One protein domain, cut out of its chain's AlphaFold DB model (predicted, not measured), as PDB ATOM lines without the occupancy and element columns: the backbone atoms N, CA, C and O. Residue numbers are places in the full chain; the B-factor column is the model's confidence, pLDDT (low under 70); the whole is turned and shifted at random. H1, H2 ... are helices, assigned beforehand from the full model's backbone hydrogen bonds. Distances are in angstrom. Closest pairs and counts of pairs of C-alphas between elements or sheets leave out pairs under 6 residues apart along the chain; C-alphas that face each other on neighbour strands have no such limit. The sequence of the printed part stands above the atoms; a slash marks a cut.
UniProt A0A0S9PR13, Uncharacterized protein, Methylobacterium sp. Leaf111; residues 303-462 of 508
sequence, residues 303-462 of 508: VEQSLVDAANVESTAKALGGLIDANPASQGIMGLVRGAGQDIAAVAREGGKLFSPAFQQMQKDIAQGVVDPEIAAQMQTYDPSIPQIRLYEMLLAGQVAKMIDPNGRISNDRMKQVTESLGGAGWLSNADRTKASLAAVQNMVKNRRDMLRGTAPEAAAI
ATOM      1  N   VAL A 303     -16.714  -6.367   5.785       82.44
ATOM      2  CA  VAL A 303     -17.045  -5.238   6.670       82.44
ATOM      3  C   VAL A 303     -18.519  -4.853   6.532       82.44
ATOM      4  O   VAL A 303     -19.197  -4.697   7.547       82.44
ATOM      5  N   GLU A 304     -19.037  -4.766   5.304       82.81
ATOM      6  CA  GLU A 304     -20.459  -4.510   5.041       82.81
ATOM      7  C   GLU A 304     -21.343  -5.609   5.642       82.81
ATOM      8  O   GLU A 304     -22.278  -5.309   6.385       82.81
ATOM      9  N   GLN A 305     -20.991  -6.883   5.439       85.50
ATOM     10  CA  GLN A 305     -21.710  -8.008   6.038       85.50
ATOM     11  C   GLN A 305     -21.667  -7.969   7.574       85.50
ATOM     12  O   GLN A 305     -22.685  -8.209   8.222       85.50
ATOM     13  N   SER A 306     -20.523  -7.611   8.166       85.12
ATOM     14  CA  SER A 306     -20.393  -7.462   9.623       85.12
ATOM     15  C   SER A 306     -21.270  -6.333  10.174       85.12
ATOM     16  O   SER A 306     -21.801  -6.450  11.278       85.12
ATOM     17  N   LEU A 307     -21.439  -5.241   9.423       86.50
ATOM     18  CA  LEU A 307     -22.311  -4.124   9.800       86.50
ATOM     19  C   LEU A 307     -23.796  -4.488   9.681       86.50
ATOM     20  O   LEU A 307     -24.582  -4.106  10.550       86.50
ATOM     21  N   VAL A 308     -24.172  -5.268   8.665       86.88
ATOM     22  CA  VAL A 308     -25.530  -5.821   8.523       86.88
ATOM     23  C   VAL A 308     -25.846  -6.788   9.665       86.88
ATOM     24  O   VAL A 308     -26.896  -6.673  10.297       86.88
ATOM     25  N   ASP A 309     -24.927  -7.700   9.989       89.19
ATOM     26  CA  ASP A 309     -25.100  -8.642  11.096       89.19
ATOM     27  C   ASP A 309     -25.238  -7.898  12.440       89.19
ATOM     28  O   ASP A 309     -26.131  -8.208  13.231       89.19
ATOM     29  N   ALA A 310     -24.438  -6.850  12.665       90.62
ATOM     30  CA  ALA A 310     -24.544  -5.984  13.840       90.62
ATOM     31  C   ALA A 310     -25.906  -5.262  13.927       90.62
ATOM     32  O   ALA A 310     -26.511  -5.209  15.001       90.62
ATOM     33  N   ALA A 311     -26.429  -4.749  12.807       88.19
ATOM     34  CA  ALA A 311     -27.750  -4.119  12.763       88.19
ATOM     35  C   ALA A 311     -28.885  -5.117  13.074       88.19
ATOM     36  O   ALA A 311     -29.833  -4.775  13.786       88.19
ATOM     37  N   ASN A 312     -28.764  -6.364  12.607       89.31
ATOM     38  CA  ASN A 312     -29.726  -7.429  12.901       89.31
ATOM     39  C   ASN A 312     -29.736  -7.809  14.390       89.31
ATOM     40  O   ASN A 312     -30.817  -7.949  14.968       89.31
ATOM     41  N   VAL A 313     -28.560  -7.910  15.029       93.56
ATOM     42  CA  VAL A 313     -28.442  -8.131  16.485       93.56
ATOM     43  C   VAL A 313     -29.128  -7.001  17.254       93.56
ATOM     44  O   VAL A 313     -29.909  -7.261  18.169       93.56
ATOM     45  N   GLU A 314     -28.880  -5.742  16.880       93.75
ATOM     46  CA  GLU A 314     -29.472  -4.580  17.552       93.75
ATOM     47  C   GLU A 314     -31.000  -4.554  17.430       93.75
ATOM     48  O   GLU A 314     -31.699  -4.318  18.417       93.75
ATOM     49  N   SER A 315     -31.517  -4.820  16.228       91.69
ATOM     50  CA  SER A 315     -32.955  -4.880  15.958       91.69
ATOM     51  C   SER A 315     -33.634  -5.984  16.772       91.69
ATOM     52  O   SER A 315     -34.635  -5.741  17.446       91.69
ATOM     53  N   THR A 316     -33.034  -7.177  16.797       92.62
ATOM     54  CA  THR A 316     -33.528  -8.332  17.562       92.62
ATOM     55  C   THR A 316     -33.493  -8.051  19.066       92.62
ATOM     56  O   THR A 316     -34.467  -8.322  19.764       92.62
ATOM     57  N   ALA A 317     -32.422  -7.426  19.568       93.62
ATOM     58  CA  ALA A 317     -32.308  -7.021  20.967       93.62
ATOM     59  C   ALA A 317     -33.364  -5.974  21.366       93.62
ATOM     60  O   ALA A 317     -33.944  -6.072  22.446       93.62
ATOM     61  N   LYS A 318     -33.648  -4.986  20.504       94.06
ATOM     62  CA  LYS A 318     -34.708  -3.987  20.741       94.06
ATOM     63  C   LYS A 318     -36.103  -4.609  20.705       94.06
ATOM     64  O   LYS A 318     -36.911  -4.295  21.573       94.06
ATOM     65  N   ALA A 319     -36.373  -5.498  19.749       92.06
ATOM     66  CA  ALA A 319     -37.645  -6.216  19.664       92.06
ATOM     67  C   ALA A 319     -37.884  -7.081  20.912       92.06
ATOM     68  O   ALA A 319     -38.956  -7.018  21.509       92.06
ATOM     69  N   LEU A 320     -36.859  -7.816  21.356       92.12
ATOM     70  CA  LEU A 320     -36.913  -8.608  22.581       92.12
ATOM     71  C   LEU A 320     -37.131  -7.724  23.818       92.12
ATOM     72  O   LEU A 320     -37.988  -8.033  24.639       92.12
ATOM     73  N   GLY A 321     -36.427  -6.592  23.921       93.00
ATOM     74  CA  GLY A 321     -36.650  -5.607  24.985       93.00
ATOM     75  C   GLY A 321     -38.087  -5.079  25.010       93.00
ATOM     76  O   GLY A 321     -38.721  -5.090  26.060       93.00
ATOM     77  N   GLY A 322     -38.637  -4.719  23.845       93.56
ATOM     78  CA  GLY A 322     -40.022  -4.264  23.718       93.56
ATOM     79  C   GLY A 322     -41.051  -5.327  24.114       93.56
ATOM     80  O   GLY A 322     -42.032  -5.006  24.780       93.56
ATOM     81  N   LEU A 323     -40.817  -6.600  23.768       89.81
ATOM     82  CA  LEU A 323     -41.679  -7.713  24.189       89.81
ATOM     83  C   LEU A 323     -41.652  -7.929  25.706       89.81
ATOM     84  O   LEU A 323     -42.697  -8.199  26.300       89.81
ATOM     85  N   ILE A 324     -40.477  -7.785  26.325       89.62
ATOM     86  CA  ILE A 324     -40.291  -7.892  27.777       89.62
ATOM     87  C   ILE A 324     -40.971  -6.729  28.501       89.62
ATOM     88  O   ILE A 324     -41.639  -6.947  29.510       89.62
ATOM     89  N   ASP A 325     -40.838  -5.508  27.978       92.00
ATOM     90  CA  ASP A 325     -41.488  -4.317  28.531       92.00
ATOM     91  C   ASP A 325     -43.013  -4.379  28.408       92.00
ATOM     92  O   ASP A 325     -43.720  -3.980  29.332       92.00
ATOM     93  N   ALA A 326     -43.524  -4.919  27.299       90.69
ATOM     94  CA  ALA A 326     -44.955  -5.119  27.095       90.69
ATOM     95  C   ALA A 326     -45.532  -6.238  27.981       90.69
ATOM     96  O   ALA A 326     -46.701  -6.176  28.352       90.69
ATOM     97  N   ASN A 327     -44.724  -7.245  28.340       88.81
ATOM     98  CA  ASN A 327     -45.171  -8.424  29.085       88.81
ATOM     99  C   ASN A 327     -44.252  -8.737  30.281       88.81
ATOM    100  O   ASN A 327     -43.663  -9.819  30.332       88.81
ATOM    101  N   PRO A 328     -44.148  -7.866  31.303       82.38
ATOM    102  CA  PRO A 328     -43.268  -8.110  32.450       82.38
ATOM    103  C   PRO A 328     -43.660  -9.371  33.242       82.38
ATOM    104  O   PRO A 328     -42.818  -9.974  33.900       82.38
ATOM    105  N   ALA A 329     -44.922  -9.810  33.148       79.25
ATOM    106  CA  ALA A 329     -45.434 -11.022  33.794       79.25
ATOM    107  C   ALA A 329     -44.995 -12.337  33.118       79.25
ATOM    108  O   ALA A 329     -45.100 -13.402  33.731       79.25
ATOM    109  N   SER A 330     -44.500 -12.275  31.877       74.12
ATOM    110  CA  SER A 330     -43.936 -13.427  31.156       74.12
ATOM    111  C   SER A 330     -42.539 -13.819  31.675       74.12
ATOM    112  O   SER A 330     -42.024 -14.893  31.359       74.12
ATOM    113  N   GLN A 331     -41.947 -12.968  32.522       66.06
ATOM    114  CA  GLN A 331     -40.622 -13.101  33.124       66.06
ATOM    115  C   GLN A 331     -40.729 -13.500  34.613       66.06
ATOM    116  O   GLN A 331     -41.611 -13.042  35.338       66.06
ATOM    117  N   GLY A 332     -39.814 -14.346  35.100       57.62
ATOM    118  CA  GLY A 332     -39.727 -14.786  36.501       57.62
ATOM    119  C   GLY A 332     -40.204 -16.223  36.764       57.62
ATOM    120  O   GLY A 332     -40.529 -16.975  35.848       57.62
ATOM    121  N   ILE A 333     -40.261 -16.623  38.045       46.66
ATOM    122  CA  ILE A 333     -40.637 -17.992  38.472       46.66
ATOM    123  C   ILE A 333     -42.011 -18.401  37.918       46.66
ATOM    124  O   ILE A 333     -42.192 -19.555  37.555       46.66
ATOM    125  N   MET A 334     -42.954 -17.464  37.774       45.06
ATOM    126  CA  MET A 334     -44.265 -17.741  37.174       45.06
ATOM    127  C   MET A 334     -44.178 -18.054  35.671       45.06
ATOM    128  O   MET A 334     -44.889 -18.940  35.205       45.06
ATOM    129  N   GLY A 335     -43.272 -17.409  34.929       53.03
ATOM    130  CA  GLY A 335     -42.959 -17.760  33.537       53.03
ATOM    131  C   GLY A 335     -42.185 -19.077  33.422       53.03
ATOM    132  O   GLY A 335     -42.385 -19.838  32.479       53.03
ATOM    133  N   LEU A 336     -41.360 -19.404  34.422       45.44
ATOM    134  CA  LEU A 336     -40.614 -20.664  34.486       45.44
ATOM    135  C   LEU A 336     -41.517 -21.848  34.861       45.44
ATOM    136  O   LEU A 336     -41.377 -22.906  34.270       45.44
ATOM    137  N   VAL A 337     -42.492 -21.670  35.757       46.62
ATOM    138  CA  VAL A 337     -43.505 -22.685  36.103       46.62
ATOM    139  C   VAL A 337     -44.513 -22.867  34.965       46.62
ATOM    140  O   VAL A 337     -44.800 -24.003  34.598       46.62
ATOM    141  N   ARG A 338     -44.986 -21.779  34.334       54.31
ATOM    142  CA  ARG A 338     -45.834 -21.874  33.129       54.31
ATOM    143  C   ARG A 338     -45.084 -22.469  31.934       54.31
ATOM    144  O   ARG A 338     -45.667 -23.218  31.163       54.31
ATOM    145  N   GLY A 339     -43.788 -22.182  31.804       47.28
ATOM    146  CA  GLY A 339     -42.933 -22.705  30.739       47.28
ATOM    147  C   GLY A 339     -42.359 -24.106  30.992       47.28
ATOM    148  O   GLY A 339     -41.975 -24.761  30.031       47.28
ATOM    149  N   ALA A 340     -42.286 -24.573  32.243       45.91
ATOM    150  CA  ALA A 340     -41.841 -25.926  32.603       45.91
ATOM    151  C   ALA A 340     -42.944 -26.981  32.418       45.91
ATOM    152  O   ALA A 340     -42.637 -28.159  32.281       45.91
ATOM    153  N   GLY A 341     -44.216 -26.570  32.325       37.78
ATOM    154  CA  GLY A 341     -45.306 -27.441  31.862       37.78
ATOM    155  C   GLY A 341     -45.221 -27.810  30.372       37.78
ATOM    156  O   GLY A 341     -46.005 -28.621  29.895       37.78
ATOM    157  N   GLN A 342     -44.275 -27.227  29.629       50.38
ATOM    158  CA  GLN A 342     -44.072 -27.437  28.198       50.38
ATOM    159  C   GLN A 342     -42.591 -27.711  27.936       50.38
ATOM    160  O   GLN A 342     -41.864 -26.831  27.470       50.38
ATOM    161  N   ASP A 343     -42.126 -28.920  28.257       43.81
ATOM    162  CA  ASP A 343     -40.744 -29.367  28.041       43.81
ATOM    163  C   ASP A 343     -40.407 -29.463  26.532       43.81
ATOM    164  O   ASP A 343     -40.276 -30.516  25.912       43.81
ATOM    165  N   ILE A 344     -40.253 -28.291  25.916       40.06
ATOM    166  CA  ILE A 344     -39.831 -28.039  24.538       40.06
ATOM    167  C   ILE A 344     -38.319 -28.270  24.396       40.06
ATOM    168  O   ILE A 344     -37.815 -28.312  23.283       40.06
ATOM    169  N   ALA A 345     -37.573 -28.524  25.477       35.03
ATOM    170  CA  ALA A 345     -36.158 -28.896  25.389       35.03
ATOM    171  C   ALA A 345     -35.924 -30.194  24.575       35.03
ATOM    172  O   ALA A 345     -34.846 -30.381  24.005       35.03
ATOM    173  N   ALA A 346     -36.939 -31.062  24.450       38.47
ATOM    174  CA  ALA A 346     -36.924 -32.205  23.532       38.47
ATOM    175  C   ALA A 346     -37.262 -31.821  22.073       38.47
ATOM    176  O   ALA A 346     -36.707 -32.405  21.145       38.47
ATOM    177  N   VAL A 347     -38.099 -30.802  21.862       38.31
ATOM    178  CA  VAL A 347     -38.553 -30.314  20.541       38.31
ATOM    179  C   VAL A 347     -37.581 -29.290  19.930       38.31
ATOM    180  O   VAL A 347     -37.443 -29.202  18.714       38.31
ATOM    181  N   ALA A 348     -36.814 -28.571  20.750       37.66
ATOM    182  CA  ALA A 348     -35.819 -27.585  20.324       37.66
ATOM    183  C   ALA A 348     -34.620 -28.205  19.581       37.66
ATOM    184  O   ALA A 348     -33.908 -27.496  18.872       37.66
ATOM    185  N   ARG A 349     -34.416 -29.531  19.675       43.31
ATOM    186  CA  ARG A 349     -33.453 -30.248  18.816       43.31
ATOM    187  C   ARG A 349     -33.925 -30.370  17.360       43.31
ATOM    188  O   ARG A 349     -33.133 -30.741  16.505       43.31
ATOM    189  N   GLU A 350     -35.174 -30.002  17.065       39.91
ATOM    190  CA  GLU A 350     -35.780 -29.993  15.731       39.91
ATOM    191  C   GLU A 350     -36.416 -28.623  15.423       39.91
ATOM    192  O   GLU A 350     -37.605 -28.522  15.118       39.91
ATOM    193  N   GLY A 351     -35.625 -27.543  15.472       33.81
ATOM    194  CA  GLY A 351     -36.073 -26.158  15.230       33.81
ATOM    195  C   GLY A 351     -36.843 -25.890  13.919       33.81
ATOM    196  O   GLY A 351     -37.401 -24.812  13.757       33.81
ATOM    197  N   GLY A 352     -36.945 -26.861  13.003       35.41
ATOM    198  CA  GLY A 352     -37.801 -26.795  11.813       35.41
ATOM    199  C   GLY A 352     -39.281 -27.154  12.035       35.41
ATOM    200  O   GLY A 352     -40.112 -26.790  11.208       35.41
ATOM    201  N   LYS A 353     -39.658 -27.836  13.129       37.03
ATOM    202  CA  LYS A 353     -41.052 -28.293  13.347       37.03
ATOM    203  C   LYS A 353     -41.962 -27.266  14.024       37.03
ATOM    204  O   LYS A 353     -43.183 -27.361  13.898       37.03
ATOM    205  N   LEU A 354     -41.384 -26.256  14.674       40.19
ATOM    206  CA  LEU A 354     -42.117 -25.156  15.318       40.19
ATOM    207  C   LEU A 354     -42.840 -24.236  14.311       40.19
ATOM    208  O   LEU A 354     -43.771 -23.535  14.688       40.19
ATOM    209  N   PHE A 355     -42.477 -24.313  13.026       44.56
ATOM    210  CA  PHE A 355     -43.165 -23.652  11.909       44.56
ATOM    211  C   PHE A 355     -43.962 -24.629  11.025       44.56
ATOM    212  O   PHE A 355     -44.337 -24.287   9.906       44.56
ATOM    213  N   SER A 356     -44.206 -25.861  11.492       44.78
ATOM    214  CA  SER A 356     -44.940 -26.848  10.698       44.78
ATOM    215  C   SER A 356     -46.435 -26.502  10.587       44.78
ATOM    216  O   SER A 356     -47.010 -25.920  11.514       44.78
ATOM    217  N   PRO A 357     -47.106 -26.924   9.497       45.53
ATOM    218  CA  PRO A 357     -48.557 -26.804   9.344       45.53
ATOM    219  C   PRO A 357     -49.357 -27.375  10.524       45.53
ATOM    220  O   PRO A 357     -50.466 -26.920  10.773       45.53
ATOM    221  N   ALA A 358     -48.792 -28.312  11.296       46.84
ATOM    222  CA  ALA A 358     -49.432 -28.902  12.470       46.84
ATOM    223  C   ALA A 358     -49.665 -27.893  13.611       46.84
ATOM    224  O   ALA A 358     -50.691 -27.960  14.279       46.84
ATOM    225  N   PHE A 359     -48.763 -26.923  13.814       47.47
ATOM    226  CA  PHE A 359     -48.970 -25.871  14.819       47.47
ATOM    227  C   PHE A 359     -50.033 -24.862  14.366       47.47
ATOM    228  O   PHE A 359     -50.873 -24.437  15.157       47.47
ATOM    229  N   GLN A 360     -50.046 -24.525  13.073       54.00
ATOM    230  CA  GLN A 360     -51.094 -23.680  12.490       54.00
ATOM    231  C   GLN A 360     -52.460 -24.378  12.507       54.00
ATOM    232  O   GLN A 360     -53.472 -23.731  12.760       54.00
ATOM    233  N   GLN A 361     -52.492 -25.693  12.283       56.34
ATOM    234  CA  GLN A 361     -53.708 -26.495  12.367       56.34
ATOM    235  C   GLN A 361     -54.210 -26.589  13.808       56.34
ATOM    236  O   GLN A 361     -55.380 -26.339  14.045       56.34
ATOM    237  N   MET A 362     -53.323 -26.797  14.783       51.62
ATOM    238  CA  MET A 362     -53.681 -26.759  16.202       51.62
ATOM    239  C   MET A 362     -54.272 -25.398  16.609       51.62
ATOM    240  O   MET A 362     -55.276 -25.358  17.311       51.62
ATOM    241  N   GLN A 363     -53.720 -24.276  16.126       46.56
ATOM    242  CA  GLN A 363     -54.331 -22.954  16.344       46.56
ATOM    243  C   GLN A 363     -55.732 -22.839  15.724       46.56
ATOM    244  O   GLN A 363     -56.616 -22.231  16.329       46.56
ATOM    245  N   LYS A 364     -55.954 -23.427  14.541       59.44
ATOM    246  CA  LYS A 364     -57.278 -23.469  13.900       59.44
ATOM    247  C   LYS A 364     -58.261 -24.350  14.669       59.44
ATOM    248  O   LYS A 364     -59.385 -23.917  14.894       59.44
ATOM    249  N   ASP A 365     -57.837 -25.522  15.127       57.47
ATOM    250  CA  ASP A 365     -58.669 -26.459  15.886       57.47
ATOM    251  C   ASP A 365     -59.084 -25.855  17.243       57.47
ATOM    252  O   ASP A 365     -60.216 -26.036  17.697       57.47
ATOM    253  N   ILE A 366     -58.208 -25.047  17.857       50.50
ATOM    254  CA  ILE A 366     -58.517 -24.241  19.051       50.50
ATOM    255  C   ILE A 366     -59.548 -23.155  18.725       50.50
ATOM    256  O   ILE A 366     -60.539 -23.017  19.440       50.50
ATOM    257  N   ALA A 367     -59.349 -22.397  17.641       52.88
ATOM    258  CA  ALA A 367     -60.284 -21.349  17.223       52.88
ATOM    259  C   ALA A 367     -61.675 -21.904  16.860       52.88
ATOM    260  O   ALA A 367     -62.675 -21.200  16.982       52.88
ATOM    261  N   GLN A 368     -61.737 -23.168  16.443       72.31
ATOM    262  CA  GLN A 368     -62.968 -23.889  16.127       72.31
ATOM    263  C   GLN A 368     -63.589 -24.602  17.342       72.31
ATOM    264  O   GLN A 368     -64.648 -25.210  17.204       72.31
ATOM    265  N   GLY A 369     -62.972 -24.526  18.528       54.75
ATOM    266  CA  GLY A 369     -63.489 -25.152  19.751       54.75
ATOM    267  C   GLY A 369     -63.459 -26.683  19.726       54.75
ATOM    268  O   GLY A 369     -64.227 -27.319  20.443       54.75
ATOM    269  N   VAL A 370     -62.600 -27.276  18.893       69.25
ATOM    270  CA  VAL A 370     -62.495 -28.734  18.690       69.25
ATOM    271  C   VAL A 370     -61.588 -29.386  19.744       69.25
ATOM    272  O   VAL A 370     -61.553 -30.607  19.884       69.25
ATOM    273  N   VAL A 371     -60.857 -28.579  20.514       56.50
ATOM    274  CA  VAL A 371     -59.906 -29.056  21.520       56.50
ATOM    275  C   VAL A 371     -60.603 -29.381  22.842       56.50
ATOM    276  O   VAL A 371     -61.485 -28.651  23.291       56.50
ATOM    277  N   ASP A 372     -60.163 -30.478  23.463       63.59
ATOM    278  CA  ASP A 372     -60.626 -30.968  24.761       63.59
ATOM    279  C   ASP A 372     -60.696 -29.833  25.818       63.59
ATOM    280  O   ASP A 372     -59.731 -29.067  25.947       63.59
ATOM    281  N   PRO A 373     -61.799 -29.700  26.584       51.53
ATOM    282  CA  PRO A 373     -61.970 -28.671  27.613       51.53
ATOM    283  C   PRO A 373     -60.831 -28.594  28.638       51.53
ATOM    284  O   PRO A 373     -60.540 -27.511  29.150       51.53
ATOM    285  N   GLU A 374     -60.166 -29.714  28.928       53.72
ATOM    286  CA  GLU A 374     -59.053 -29.763  29.879       53.72
ATOM    287  C   GLU A 374     -57.778 -29.124  29.294       53.72
ATOM    288  O   GLU A 374     -57.074 -28.367  29.970       53.72
ATOM    289  N   ILE A 375     -57.542 -29.316  27.992       52.66
ATOM    290  CA  ILE A 375     -56.476 -28.641  27.239       52.66
ATOM    291  C   ILE A 375     -56.827 -27.159  27.052       52.66
ATOM    292  O   ILE A 375     -55.961 -26.299  27.207       52.66
ATOM    293  N   ALA A 376     -58.095 -26.829  26.794       49.84
ATOM    294  CA  ALA A 376     -58.559 -25.445  26.689       49.84
ATOM    295  C   ALA A 376     -58.374 -24.663  28.007       49.84
ATOM    296  O   ALA A 376     -57.960 -23.504  27.979       49.84
ATOM    297  N   ALA A 377     -58.595 -25.296  29.166       61.59
ATOM    298  CA  ALA A 377     -58.338 -24.702  30.481       61.59
ATOM    299  C   ALA A 377     -56.835 -24.486  30.752       61.59
ATOM    300  O   ALA A 377     -56.445 -23.438  31.274       61.59
ATOM    301  N   GLN A 378     -55.973 -25.421  30.336       53.28
ATOM    302  CA  GLN A 378     -54.513 -25.238  30.374       53.28
ATOM    303  C   GLN A 378     -54.037 -24.151  29.393       53.28
ATOM    304  O   GLN A 378     -53.071 -23.441  29.669       53.28
ATOM    305  N   MET A 379     -54.741 -23.960  28.274       51.03
ATOM    306  CA  MET A 379     -54.435 -22.922  27.285       51.03
ATOM    307  C   MET A 379     -54.986 -21.536  27.647       51.03
ATOM    308  O   MET A 379     -54.444 -20.542  27.179       51.03
ATOM    309  N   GLN A 380     -55.972 -21.406  28.542       55.75
ATOM    310  CA  GLN A 380     -56.377 -20.092  29.078       55.75
ATOM    311  C   GLN A 380     -55.268 -19.407  29.898       55.75
ATOM    312  O   GLN A 380     -55.301 -18.196  30.098       55.75
ATOM    313  N   THR A 381     -54.264 -20.165  30.353       61.44
ATOM    314  CA  THR A 381     -53.046 -19.632  30.990       61.44
ATOM    315  C   THR A 381     -51.861 -19.507  30.028       61.44
ATOM    316  O   THR A 381     -50.770 -19.113  30.454       61.44
ATOM    317  N   TYR A 382     -52.064 -19.812  28.744       65.06
ATOM    318  CA  TYR A 382     -51.045 -19.695  27.712       65.06
ATOM    319  C   TYR A 382     -50.846 -18.229  27.343       65.06
ATOM    320  O   TYR A 382     -51.688 -17.602  26.703       65.06
ATOM    321  N   ASP A 383     -49.707 -17.685  27.752       74.00
ATOM    322  CA  ASP A 383     -49.259 -16.378  27.298       74.00
ATOM    323  C   ASP A 383     -48.504 -16.557  25.965       74.00
ATOM    324  O   ASP A 383     -47.398 -17.118  25.960       74.00
ATOM    325  N   PRO A 384     -49.064 -16.102  24.826       78.56
ATOM    326  CA  PRO A 384     -48.436 -16.260  23.518       78.56
ATOM    327  C   PRO A 384     -47.115 -15.487  23.390       78.56
ATOM    328  O   PRO A 384     -46.362 -15.737  22.447       78.56
ATOM    329  N   SER A 385     -46.798 -14.583  24.327       82.75
ATOM    330  CA  SER A 385     -45.520 -13.872  24.348       82.75
ATOM    331  C   SER A 385     -44.351 -14.768  24.771       82.75
ATOM    332  O   SER A 385     -43.243 -14.567  24.283       82.75
ATOM    333  N   ILE A 386     -44.562 -15.808  25.590       82.38
ATOM    334  CA  ILE A 386     -43.465 -16.653  26.108       82.38
ATOM    335  C   ILE A 386     -42.716 -17.397  24.980       82.38
ATOM    336  O   ILE A 386     -41.483 -17.312  24.931       82.38
ATOM    337  N   PRO A 387     -43.388 -18.098  24.043       81.69
ATOM    338  CA  PRO A 387     -42.712 -18.714  22.901       81.69
ATOM    339  C   PRO A 387     -42.028 -17.689  21.994       81.69
ATOM    340  O   PRO A 387     -40.945 -17.962  21.479       81.69
ATOM    341  N   GLN A 388     -42.637 -16.512  21.810       82.69
ATOM    342  CA  GLN A 388     -42.052 -15.442  21.000       82.69
ATOM    343  C   GLN A 388     -40.757 -14.937  21.635       82.69
ATOM    344  O   GLN A 388     -39.731 -14.888  20.963       82.69
ATOM    345  N   ILE A 389     -40.768 -14.647  22.938       84.88
ATOM    346  CA  ILE A 389     -39.589 -14.219  23.699       84.88
ATOM    347  C   ILE A 389     -38.479 -15.273  23.583       84.88
ATOM    348  O   ILE A 389     -37.362 -14.921  23.217       84.88
ATOM    349  N   ARG A 390     -38.782 -16.569  23.760       83.81
ATOM    350  CA  ARG A 390     -37.787 -17.651  23.589       83.81
ATOM    351  C   ARG A 390     -37.224 -17.739  22.169       83.81
ATOM    352  O   ARG A 390     -36.030 -17.977  21.998       83.81
ATOM    353  N   LEU A 391     -38.058 -17.553  21.145       86.00
ATOM    354  CA  LEU A 391     -37.604 -17.527  19.753       86.00
ATOM    355  C   LEU A 391     -36.634 -16.363  19.518       86.00
ATOM    356  O   LEU A 391     -35.564 -16.566  18.946       86.00
ATOM    357  N   TYR A 392     -36.984 -15.163  19.990       88.06
ATOM    358  CA  TYR A 392     -36.125 -13.983  19.894       88.06
ATOM    359  C   TYR A 392     -34.831 -14.143  20.702       88.06
ATOM    360  O   TYR A 392     -33.782 -13.716  20.230       88.06
ATOM    361  N   GLU A 393     -34.863 -14.806  21.858       87.94
ATOM    362  CA  GLU A 393     -33.667 -15.151  22.641       87.94
ATOM    363  C   GLU A 393     -32.729 -16.088  21.869       87.94
ATOM    364  O   GLU A 393     -31.535 -15.812  21.759       87.94
ATOM    365  N   MET A 394     -33.257 -17.173  21.288       86.31
ATOM    366  CA  MET A 394     -32.455 -18.110  20.491       86.31
ATOM    367  C   MET A 394     -31.890 -17.448  19.232       86.31
ATOM    368  O   MET A 394     -30.723 -17.658  18.893       86.31
ATOM    369  N   LEU A 395     -32.699 -16.627  18.555       91.00
ATOM    370  CA  LEU A 395     -32.266 -15.860  17.392       91.00
ATOM    371  C   LEU A 395     -31.149 -14.884  17.771       91.00
ATOM    372  O   LEU A 395     -30.123 -14.837  17.094       91.00
ATOM    373  N   LEU A 396     -31.312 -14.155  18.877       91.94
ATOM    374  CA  LEU A 396     -30.321 -13.206  19.364       91.94
ATOM    375  C   LEU A 396     -29.016 -13.906  19.755       91.94
ATOM    376  O   LEU A 396     -27.945 -13.446  19.368       91.94
ATOM    377  N   ALA A 397     -29.086 -15.044  20.449       89.50
ATOM    378  CA  ALA A 397     -27.910 -15.849  20.776       89.50
ATOM    379  C   ALA A 397     -27.178 -16.326  19.507       89.50
ATOM    380  O   ALA A 397     -25.953 -16.232  19.436       89.50
ATOM    381  N   GLY A 398     -27.915 -16.762  18.479       90.12
ATOM    382  CA  GLY A 398     -27.354 -17.158  17.183       90.12
ATOM    383  C   GLY A 398     -26.664 -16.013  16.453       90.12
ATOM    384  O   GLY A 398     -25.540 -16.163  15.969       90.12
ATOM    385  N   GLN A 399     -27.304 -14.848  16.415       92.69
ATOM    386  CA  GLN A 399     -26.740 -13.661  15.783       92.69
ATOM    387  C   GLN A 399     -25.506 -13.144  16.540       92.69
ATOM    388  O   GLN A 399     -24.508 -12.798  15.911       92.69
ATOM    389  N   VAL A 400     -25.524 -13.152  17.878       91.75
ATOM    390  CA  VAL A 400     -24.356 -12.794  18.699       91.75
ATOM    391  C   VAL A 400     -23.210 -13.781  18.486       91.75
ATOM    392  O   VAL A 400     -22.072 -13.352  18.306       91.75
ATOM    393  N   ALA A 401     -23.486 -15.088  18.439       91.25
ATOM    394  CA  ALA A 401     -22.468 -16.100  18.160       91.25
ATOM    395  C   ALA A 401     -21.784 -15.861  16.807       91.25
ATOM    396  O   ALA A 401     -20.554 -15.848  16.745       91.25
ATOM    397  N   LYS A 402     -22.574 -15.587  15.760       92.19
ATOM    398  CA  LYS A 402     -22.069 -15.230  14.428       92.19
ATOM    399  C   LYS A 402     -21.266 -13.926  14.444       92.19
ATOM    400  O   LYS A 402     -20.249 -13.823  13.778       92.19
ATOM    401  N   MET A 403     -21.690 -12.929  15.218       91.50
ATOM    402  CA  MET A 403     -20.979 -11.651  15.300       91.50
ATOM    403  C   MET A 403     -19.605 -11.784  15.975       91.50
ATOM    404  O   MET A 403     -18.663 -11.095  15.579       91.50
ATOM    405  N   ILE A 404     -19.479 -12.651  16.985       90.06
ATOM    406  CA  ILE A 404     -18.199 -12.893  17.666       90.06
ATOM    407  C   ILE A 404     -17.259 -13.724  16.780       90.06
ATOM    408  O   ILE A 404     -16.049 -13.507  16.815       90.06
ATOM    409  N   ASP A 405     -17.797 -14.651  15.984       90.69
ATOM    410  CA  ASP A 405     -17.020 -15.483  15.064       90.69
ATOM    411  C   ASP A 405     -17.648 -15.519  13.654       90.69
ATOM    412  O   ASP A 405     -18.364 -16.465  13.319       90.69
ATOM    413  N   PRO A 406     -17.399 -14.491  12.814       86.00
ATOM    414  CA  PRO A 406     -18.046 -14.355  11.503       86.00
ATOM    415  C   PRO A 406     -17.717 -15.476  10.516       86.00
ATOM    416  O   PRO A 406     -18.513 -15.764   9.625       86.00
ATOM    417  N   ASN A 407     -16.543 -16.096  10.671       85.69
ATOM    418  CA  ASN A 407     -16.047 -17.150   9.785       85.69
ATOM    419  C   ASN A 407     -16.205 -18.550  10.396       85.69
ATOM    420  O   ASN A 407     -16.045 -19.555   9.699       85.69
ATOM    421  N   GLY A 408     -16.501 -18.633  11.692       83.12
ATOM    422  CA  GLY A 408     -16.719 -19.885  12.391       83.12
ATOM    423  C   GLY A 408     -18.068 -20.506  12.062       83.12
ATOM    424  O   GLY A 408     -19.093 -19.840  11.909       83.12
ATOM    425  N   ARG A 409     -18.096 -21.839  12.009       81.88
ATOM    426  CA  ARG A 409     -19.366 -22.569  12.066       81.88
ATOM    427  C   ARG A 409     -19.933 -22.369  13.467       81.88
ATOM    428  O   ARG A 409     -19.238 -22.639  14.445       81.88
ATOM    429  N   ILE A 410     -21.189 -21.935  13.566       82.69
ATOM    430  CA  ILE A 410     -21.894 -21.824  14.847       82.69
ATOM    431  C   ILE A 410     -22.003 -23.237  15.441       82.69
ATOM    432  O   ILE A 410     -22.862 -24.024  15.047       82.69
ATOM    433  N   SER A 411     -21.085 -23.592  16.340       85.44
ATOM    434  CA  SER A 411     -21.129 -24.866  17.051       85.44
ATOM    435  C   SER A 411     -22.141 -24.791  18.194       85.44
ATOM    436  O   SER A 411     -22.404 -23.719  18.748       85.44
ATOM    437  N   ASN A 412     -22.689 -25.943  18.586       82.62
ATOM    438  CA  ASN A 412     -23.569 -26.029  19.754       82.62
ATOM    439  C   ASN A 412     -22.871 -25.513  21.021       82.62
ATOM    440  O   ASN A 412     -23.503 -24.851  21.841       82.62
ATOM    441  N   ASP A 413     -21.560 -25.734  21.139       83.88
ATOM    442  CA  ASP A 413     -20.759 -25.216  22.248       83.88
ATOM    443  C   ASP A 413     -20.661 -23.694  22.216       83.88
ATOM    444  O   ASP A 413     -20.738 -23.057  23.262       83.88
ATOM    445  N   ARG A 414     -20.558 -23.085  21.028       82.44
ATOM    446  CA  ARG A 414     -20.518 -21.627  20.901       82.44
ATOM    447  C   ARG A 414     -21.863 -20.997  21.230       82.44
ATOM    448  O   ARG A 414     -21.902 -20.009  21.954       82.44
ATOM    449  N   MET A 415     -22.958 -21.601  20.771       84.62
ATOM    450  CA  MET A 415     -24.311 -21.200  21.171       84.62
ATOM    451  C   MET A 415     -24.505 -21.310  22.679       84.62
ATOM    452  O   MET A 415     -25.045 -20.392  23.296       84.62
ATOM    453  N   LYS A 416     -24.026 -22.403  23.283       84.69
ATOM    454  CA  LYS A 416     -24.078 -22.616  24.729       84.69
ATOM    455  C   LYS A 416     -23.256 -21.567  25.474       84.69
ATOM    456  O   LYS A 416     -23.800 -20.928  26.359       84.69
ATOM    457  N   GLN A 417     -22.015 -21.309  25.060       83.88
ATOM    458  CA  GLN A 417     -21.159 -20.265  25.635       83.88
ATOM    459  C   GLN A 417     -21.784 -18.875  25.527       83.88
ATOM    460  O   GLN A 417     -21.743 -18.113  26.485       83.88
ATOM    461  N   VAL A 418     -22.378 -18.532  24.380       85.19
ATOM    462  CA  VAL A 418     -23.054 -17.242  24.197       85.19
ATOM    463  C   VAL A 418     -24.276 -17.154  25.104       85.19
ATOM    464  O   VAL A 418     -24.412 -16.187  25.848       85.19
ATOM    465  N   THR A 419     -25.104 -18.196  25.140       84.88
ATOM    466  CA  THR A 419     -26.263 -18.274  26.041       84.88
ATOM    467  C   THR A 419     -25.838 -18.184  27.512       84.88
ATOM    468  O   THR A 419     -26.489 -17.503  28.302       84.88
ATOM    469  N   GLU A 420     -24.714 -18.810  27.873       83.94
ATOM    470  CA  GLU A 420     -24.136 -18.779  29.215       83.94
ATOM    471  C   GLU A 420     -23.577 -17.405  29.585       83.94
ATOM    472  O   GLU A 420     -23.889 -16.878  30.654       83.94
ATOM    473  N   SER A 421     -22.822 -16.784  28.680       81.12
ATOM    474  CA  SER A 421     -22.262 -15.439  28.859       81.12
ATOM    475  C   SER A 421     -23.341 -14.366  28.988       81.12
ATOM    476  O   SER A 421     -23.143 -13.360  29.663       81.12
ATOM    477  N   LEU A 422     -24.507 -14.608  28.389       77.88
ATOM    478  CA  LEU A 422     -25.657 -13.719  28.449       77.88
ATOM    479  C   LEU A 422     -26.591 -14.029  29.638       77.88
ATOM    480  O   LEU A 422     -27.622 -13.372  29.782       77.88
ATOM    481  N   GLY A 423     -26.224 -14.979  30.512       75.88
ATOM    482  CA  GLY A 423     -26.931 -15.283  31.765       75.88
ATOM    483  C   GLY A 423     -27.315 -16.757  31.943       75.88
ATOM    484  O   GLY A 423     -28.472 -17.048  32.245       75.88
ATOM    485  N   GLY A 424     -26.360 -17.674  31.752       62.12
ATOM    486  CA  GLY A 424     -26.476 -19.143  31.734       62.12
ATOM    487  C   GLY A 424     -27.230 -19.801  32.879       62.12
ATOM    488  O   GLY A 424     -26.625 -20.382  33.769       62.12
ATOM    489  N   ALA A 425     -28.552 -19.695  32.816       56.47
ATOM    490  CA  ALA A 425     -29.582 -20.432  33.550       56.47
ATOM    491  C   ALA A 425     -30.995 -19.910  33.207       56.47
ATOM    492  O   ALA A 425     -31.984 -20.476  33.664       56.47
ATOM    493  N   GLY A 426     -31.110 -18.842  32.410       58.72
ATOM    494  CA  GLY A 426     -32.383 -18.386  31.867       58.72
ATOM    495  C   GLY A 426     -32.450 -16.871  31.840       58.72
ATOM    496  O   GLY A 426     -32.563 -16.230  32.888       58.72
ATOM    497  N   TRP A 427     -32.451 -16.323  30.627       67.75
ATOM    498  CA  TRP A 427     -32.813 -14.933  30.347       67.75
ATOM    499  C   TRP A 427     -34.149 -14.560  30.994       67.75
ATOM    500  O   TRP A 427     -34.302 -13.451  31.481       67.75
ATOM    501  N   LEU A 428     -35.053 -15.532  31.111       63.97
ATOM    502  CA  LEU A 428     -36.385 -15.411  31.699       63.97
ATOM    503  C   LEU A 428     -36.425 -15.440  33.234       63.97
ATOM    504  O   LEU A 428     -37.504 -15.363  33.818       63.97
ATOM    505  N   SER A 429     -35.289 -15.628  33.915       72.69
ATOM    506  CA  SER A 429     -35.296 -15.782  35.378       72.69
ATOM    507  C   SER A 429     -35.621 -14.473  36.106       72.69
ATOM    508  O   SER A 429     -36.188 -14.513  37.199       72.69
ATOM    509  N   ASN A 430     -35.284 -13.325  35.508       81.44
ATOM    510  CA  ASN A 430     -35.556 -11.995  36.044       81.44
ATOM    511  C   ASN A 430     -35.472 -10.946  34.919       81.44
ATOM    512  O   ASN A 430     -34.407 -10.801  34.317       81.44
ATOM    513  N   ALA A 431     -36.545 -10.174  34.717       83.69
ATOM    514  CA  ALA A 431     -36.632  -9.122  33.702       83.69
ATOM    515  C   ALA A 431     -35.493  -8.087  33.787       83.69
ATOM    516  O   ALA A 431     -34.992  -7.636  32.757       83.69
ATOM    517  N   ASP A 432     -35.034  -7.738  34.993       86.31
ATOM    518  CA  ASP A 432     -33.929  -6.792  35.184       86.31
ATOM    519  C   ASP A 432     -32.607  -7.367  34.669       86.31
ATOM    520  O   ASP A 432     -31.801  -6.658  34.064       86.31
ATOM    521  N   ARG A 433     -32.393  -8.677  34.853       83.62
ATOM    522  CA  ARG A 433     -31.215  -9.362  34.304       83.62
ATOM    523  C   ARG A 433     -31.289  -9.435  32.789       83.62
ATOM    524  O   ARG A 433     -30.284  -9.171  32.141       83.62
ATOM    525  N   THR A 434     -32.457  -9.731  32.223       86.88
ATOM    526  CA  THR A 434     -32.642  -9.745  30.767       86.88
ATOM    527  C   THR A 434     -32.351  -8.378  30.166       86.88
ATOM    528  O   THR A 434     -31.622  -8.284  29.183       86.88
ATOM    529  N   LYS A 435     -32.850  -7.304  30.789       89.25
ATOM    530  CA  LYS A 435     -32.567  -5.923  30.376       89.25
ATOM    531  C   LYS A 435     -31.083  -5.584  30.479       89.25
ATOM    532  O   LYS A 435     -30.540  -4.986  29.555       89.25
ATOM    533  N   ALA A 436     -30.411  -6.004  31.550       88.75
ATOM    534  CA  ALA A 436     -28.969  -5.818  31.696       88.75
ATOM    535  C   ALA A 436     -28.174  -6.572  30.610       88.75
ATOM    536  O   ALA A 436     -27.268  -5.994  30.007       88.75
ATOM    537  N   SER A 437     -28.546  -7.817  30.296       88.75
ATOM    538  CA  SER A 437     -27.937  -8.595  29.209       88.75
ATOM    539  C   SER A 437     -28.197  -7.965  27.838       88.75
ATOM    540  O   SER A 437     -27.273  -7.843  27.036       88.75
ATOM    541  N   LEU A 438     -29.419  -7.493  27.575       92.19
ATOM    542  CA  LEU A 438     -29.760  -6.767  26.348       92.19
ATOM    543  C   LEU A 438     -28.942  -5.479  26.206       92.19
ATOM    544  O   LEU A 438     -28.414  -5.212  25.127       92.19
ATOM    545  N   ALA A 439     -28.769  -4.719  27.289       92.50
ATOM    546  CA  ALA A 439     -27.921  -3.530  27.303       92.50
ATOM    547  C   ALA A 439     -26.446  -3.878  27.031       92.50
ATOM    548  O   ALA A 439     -25.772  -3.178  26.275       92.50
ATOM    549  N   ALA A 440     -25.941  -4.987  27.583       90.00
ATOM    550  CA  ALA A 440     -24.591  -5.471  27.296       90.00
ATOM    551  C   ALA A 440     -24.416  -5.855  25.814       90.00
ATOM    552  O   ALA A 440     -23.421  -5.471  25.195       90.00
ATOM    553  N   VAL A 441     -25.402  -6.535  25.213       92.75
ATOM    554  CA  VAL A 441     -25.403  -6.866  23.777       92.75
ATOM    555  C   VAL A 441     -25.439  -5.605  22.916       92.75
ATOM    556  O   VAL A 441     -24.659  -5.485  21.972       92.75
ATOM    557  N   GLN A 442     -26.286  -4.632  23.256       94.12
ATOM    558  CA  GLN A 442     -26.357  -3.351  22.549       94.12
ATOM    559  C   GLN A 442     -25.031  -2.580  22.628       94.12
ATOM    560  O   GLN A 442     -24.569  -2.052  21.618       94.12
ATOM    561  N   ASN A 443     -24.371  -2.570  23.790       93.31
ATOM    562  CA  ASN A 443     -23.051  -1.956  23.951       93.31
ATOM    563  C   ASN A 443     -21.972  -2.674  23.126       93.31
ATOM    564  O   ASN A 443     -21.142  -2.018  22.500       93.31
ATOM    565  N   MET A 444     -22.000  -4.008  23.067       92.44
ATOM    566  CA  MET A 444     -21.101  -4.788  22.212       92.44
ATOM    567  C   MET A 444     -21.304  -4.453  20.726       92.44
ATOM    568  O   MET A 444     -20.325  -4.211  20.018       92.44
ATOM    569  N   VAL A 445     -22.556  -4.392  20.260       93.31
ATOM    570  CA  VAL A 445     -22.888  -3.991  18.883       93.31
ATOM    571  C   VAL A 445     -22.398  -2.575  18.595       93.31
ATOM    572  O   VAL A 445     -21.759  -2.348  17.568       93.31
ATOM    573  N   LYS A 446     -22.643  -1.630  19.508       92.12
ATOM    574  CA  LYS A 446     -22.180  -0.246  19.380       92.12
ATOM    575  C   LYS A 446     -20.659  -0.181  19.233       92.12
ATOM    576  O   LYS A 446     -20.178   0.380  18.255       92.12
ATOM    577  N   ASN A 447     -19.919  -0.840  20.125       92.00
ATOM    578  CA  ASN A 447     -18.456  -0.887  20.068       92.00
ATOM    579  C   ASN A 447     -17.958  -1.492  18.747       92.00
ATOM    580  O   ASN A 447     -17.018  -0.979  18.143       92.00
ATOM    581  N   ARG A 448     -18.609  -2.555  18.253       90.25
ATOM    582  CA  ARG A 448     -18.268  -3.171  16.963       90.25
ATOM    583  C   ARG A 448     -18.520  -2.218  15.794       90.25
ATOM    584  O   ARG A 448     -17.672  -2.120  14.910       90.25
ATOM    585  N   ARG A 449     -19.648  -1.500  15.787       89.94
ATOM    586  CA  ARG A 449     -19.957  -0.485  14.765       89.94
ATOM    587  C   ARG A 449     -18.953   0.662  14.810       89.94
ATOM    588  O   ARG A 449     -18.476   1.060  13.754       89.94
ATOM    589  N   ASP A 450     -18.582   1.137  15.995       88.56
ATOM    590  CA  ASP A 450     -17.600   2.213  16.155       88.56
ATOM    591  C   ASP A 450     -16.204   1.789  15.657       88.56
ATOM    592  O   ASP A 450     -15.546   2.562  14.961       88.56
ATOM    593  N   MET A 451     -15.793   0.535  15.895       88.94
ATOM    594  CA  MET A 451     -14.557  -0.022  15.324       88.94
ATOM    595  C   MET A 451     -14.590  -0.099  13.790       88.94
ATOM    596  O   MET A 451     -13.613   0.252  13.132       88.94
ATOM    597  N   LEU A 452     -15.703  -0.556  13.206       87.81
ATOM    598  CA  LEU A 452     -15.833  -0.730  11.753       87.81
ATOM    599  C   LEU A 452     -16.073   0.594  11.011       87.81
ATOM    600  O   LEU A 452     -15.697   0.728   9.844       87.81
ATOM    601  N   ARG A 453     -16.649   1.599  11.680       83.38
ATOM    602  CA  ARG A 453     -16.919   2.926  11.109       83.38
ATOM    603  C   ARG A 453     -15.641   3.626  10.648       83.38
ATOM    604  O   ARG A 453     -15.679   4.303   9.626       83.38
ATOM    605  N   GLY A 454     -14.518   3.424  11.340       82.75
ATOM    606  CA  GLY A 454     -13.217   3.952  10.910       82.75
ATOM    607  C   GLY A 454     -12.734   3.373   9.573       82.75
ATOM    608  O   GLY A 454     -12.019   4.045   8.838       82.75
ATOM    609  N   THR A 455     -13.157   2.151   9.236       82.38
ATOM    610  CA  THR A 455     -12.757   1.447   8.006       82.38
ATOM    611  C   THR A 455     -13.754   1.577   6.853       82.38
ATOM    612  O   THR A 455     -13.360   1.438   5.699       82.38
ATOM    613  N   ALA A 456     -15.034   1.843   7.136       80.06
ATOM    614  CA  ALA A 456     -16.090   1.951   6.127       80.06
ATOM    615  C   ALA A 456     -17.156   2.994   6.538       80.06
ATOM    616  O   ALA A 456     -18.239   2.625   7.006       80.06
ATOM    617  N   PRO A 457     -16.875   4.301   6.378       75.56
ATOM    618  CA  PRO A 457     -17.778   5.368   6.818       75.56
ATOM    619  C   PRO A 457     -19.134   5.354   6.093       75.56
ATOM    620  O   PRO A 457     -20.152   5.645   6.716       75.56
ATOM    621  N   GLU A 458     -19.172   4.953   4.817       73.06
ATOM    622  CA  GLU A 458     -20.413   4.842   4.031       73.06
ATOM    623  C   GLU A 458     -21.297   3.677   4.500       73.06
ATOM    624  O   GLU A 458     -22.510   3.824   4.645       73.06
ATOM    625  N   ALA A 459     -20.694   2.531   4.830       68.25
ATOM    626  CA  ALA A 459     -21.424   1.367   5.326       68.25
ATOM    627  C   ALA A 459     -21.967   1.583   6.752       68.25
ATOM    628  O   ALA A 459     -22.972   0.990   7.135       68.25
ATOM    629  N   ALA A 460     -21.355   2.471   7.542       64.69
ATOM    630  CA  ALA A 460     -21.834   2.814   8.882       64.69
ATOM    631  C   ALA A 460     -23.201   3.534   8.890       64.69
ATOM    632  O   ALA A 460     -23.836   3.608   9.946       64.69
ATOM    633  N   ALA A 461     -23.664   4.042   7.741       68.75
ATOM    634  CA  ALA A 461     -25.011   4.590   7.574       68.75
ATOM    635  C   ALA A 461     -26.092   3.495   7.439       68.75
ATOM    636  O   ALA A 461     -27.275   3.752   7.681       68.75
ATOM    637  N   ILE A 462     -25.702   2.257   7.106       65.06
ATOM    638  CA  ILE A 462     -26.615   1.116   6.986       65.06
ATOM    639  C   ILE A 462     -27.175   0.793   8.377       65.06
ATOM    640  O   ILE A 462     -26.433   0.498   9.314       65.06
TER     641      ILE A 462
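This is residues 303 to 462 of the 508 residues of an uncharacterized protein of Methylobacterium sp. Leaf111 (UniProt A0A0S9PR13). Three long helices, H1, H5 and H7, lie side by side as a bundle, H1 touching both others, while short H6 crosses H5. Beyond the bundle's end where H5 begins, H3 and H4 make a loose extension, reached through H2 and a long link; residues 345 to 350 and 355 to 361 stick out. The printed part has 160 residues with seven named helices, H1 to H7 in chain order, and no named strand: all helix. It is only just compact, close to loose, with a radius of gyration of the C-alphas of 18.2 A, and elongated, spanning 61 by 32 by 30 A.

H1, residues 303 to 326, is 34.6 A long and begins at C-alpha 303 (-17.045, -5.238, 6.670). H7, residues 431 to 453, measures 32.3 A and ends at C-alpha 453 (-16.919, 2.926, 11.109). H5, residues 385 to 404, measures 28.1 A. The shorter helices are H2, residues 333 to 340, H3, 357 to 367, H4, 373 to 379, and H6, 412 to 421.

H1 touches H5 at a shallow tilt of 24 degrees, opposite ways; the closest C-alphas, Val 313 and Gln 399, are 5.8 A apart. H1 touches H7 at 21 degrees, also shallow and opposite ways, closest at the C-alphas of Ala 310 and Val 445, 5.7 A. H5, with residues 397 to 401 alone, touches H6 about perpendicular, 75 degrees; the closest C-alphas, Ala 397 and Thr 419, are 6.0 A apart. H2 is close to H5 but not clearly touching, as is H3 to H4. In H1 to H7 every O i to N i+4 pair is within hydrogen-bond range.

The farthest C-alphas, Pro 373 and Gly 454, are 61.0 A apart. The printed part has no cut; the link H2 to H3 is long. Mean pLDDT of the printed part is 73.5; residues 331 to 367, 369 to 382, 424 to 428 and 459 to 462 are under 70.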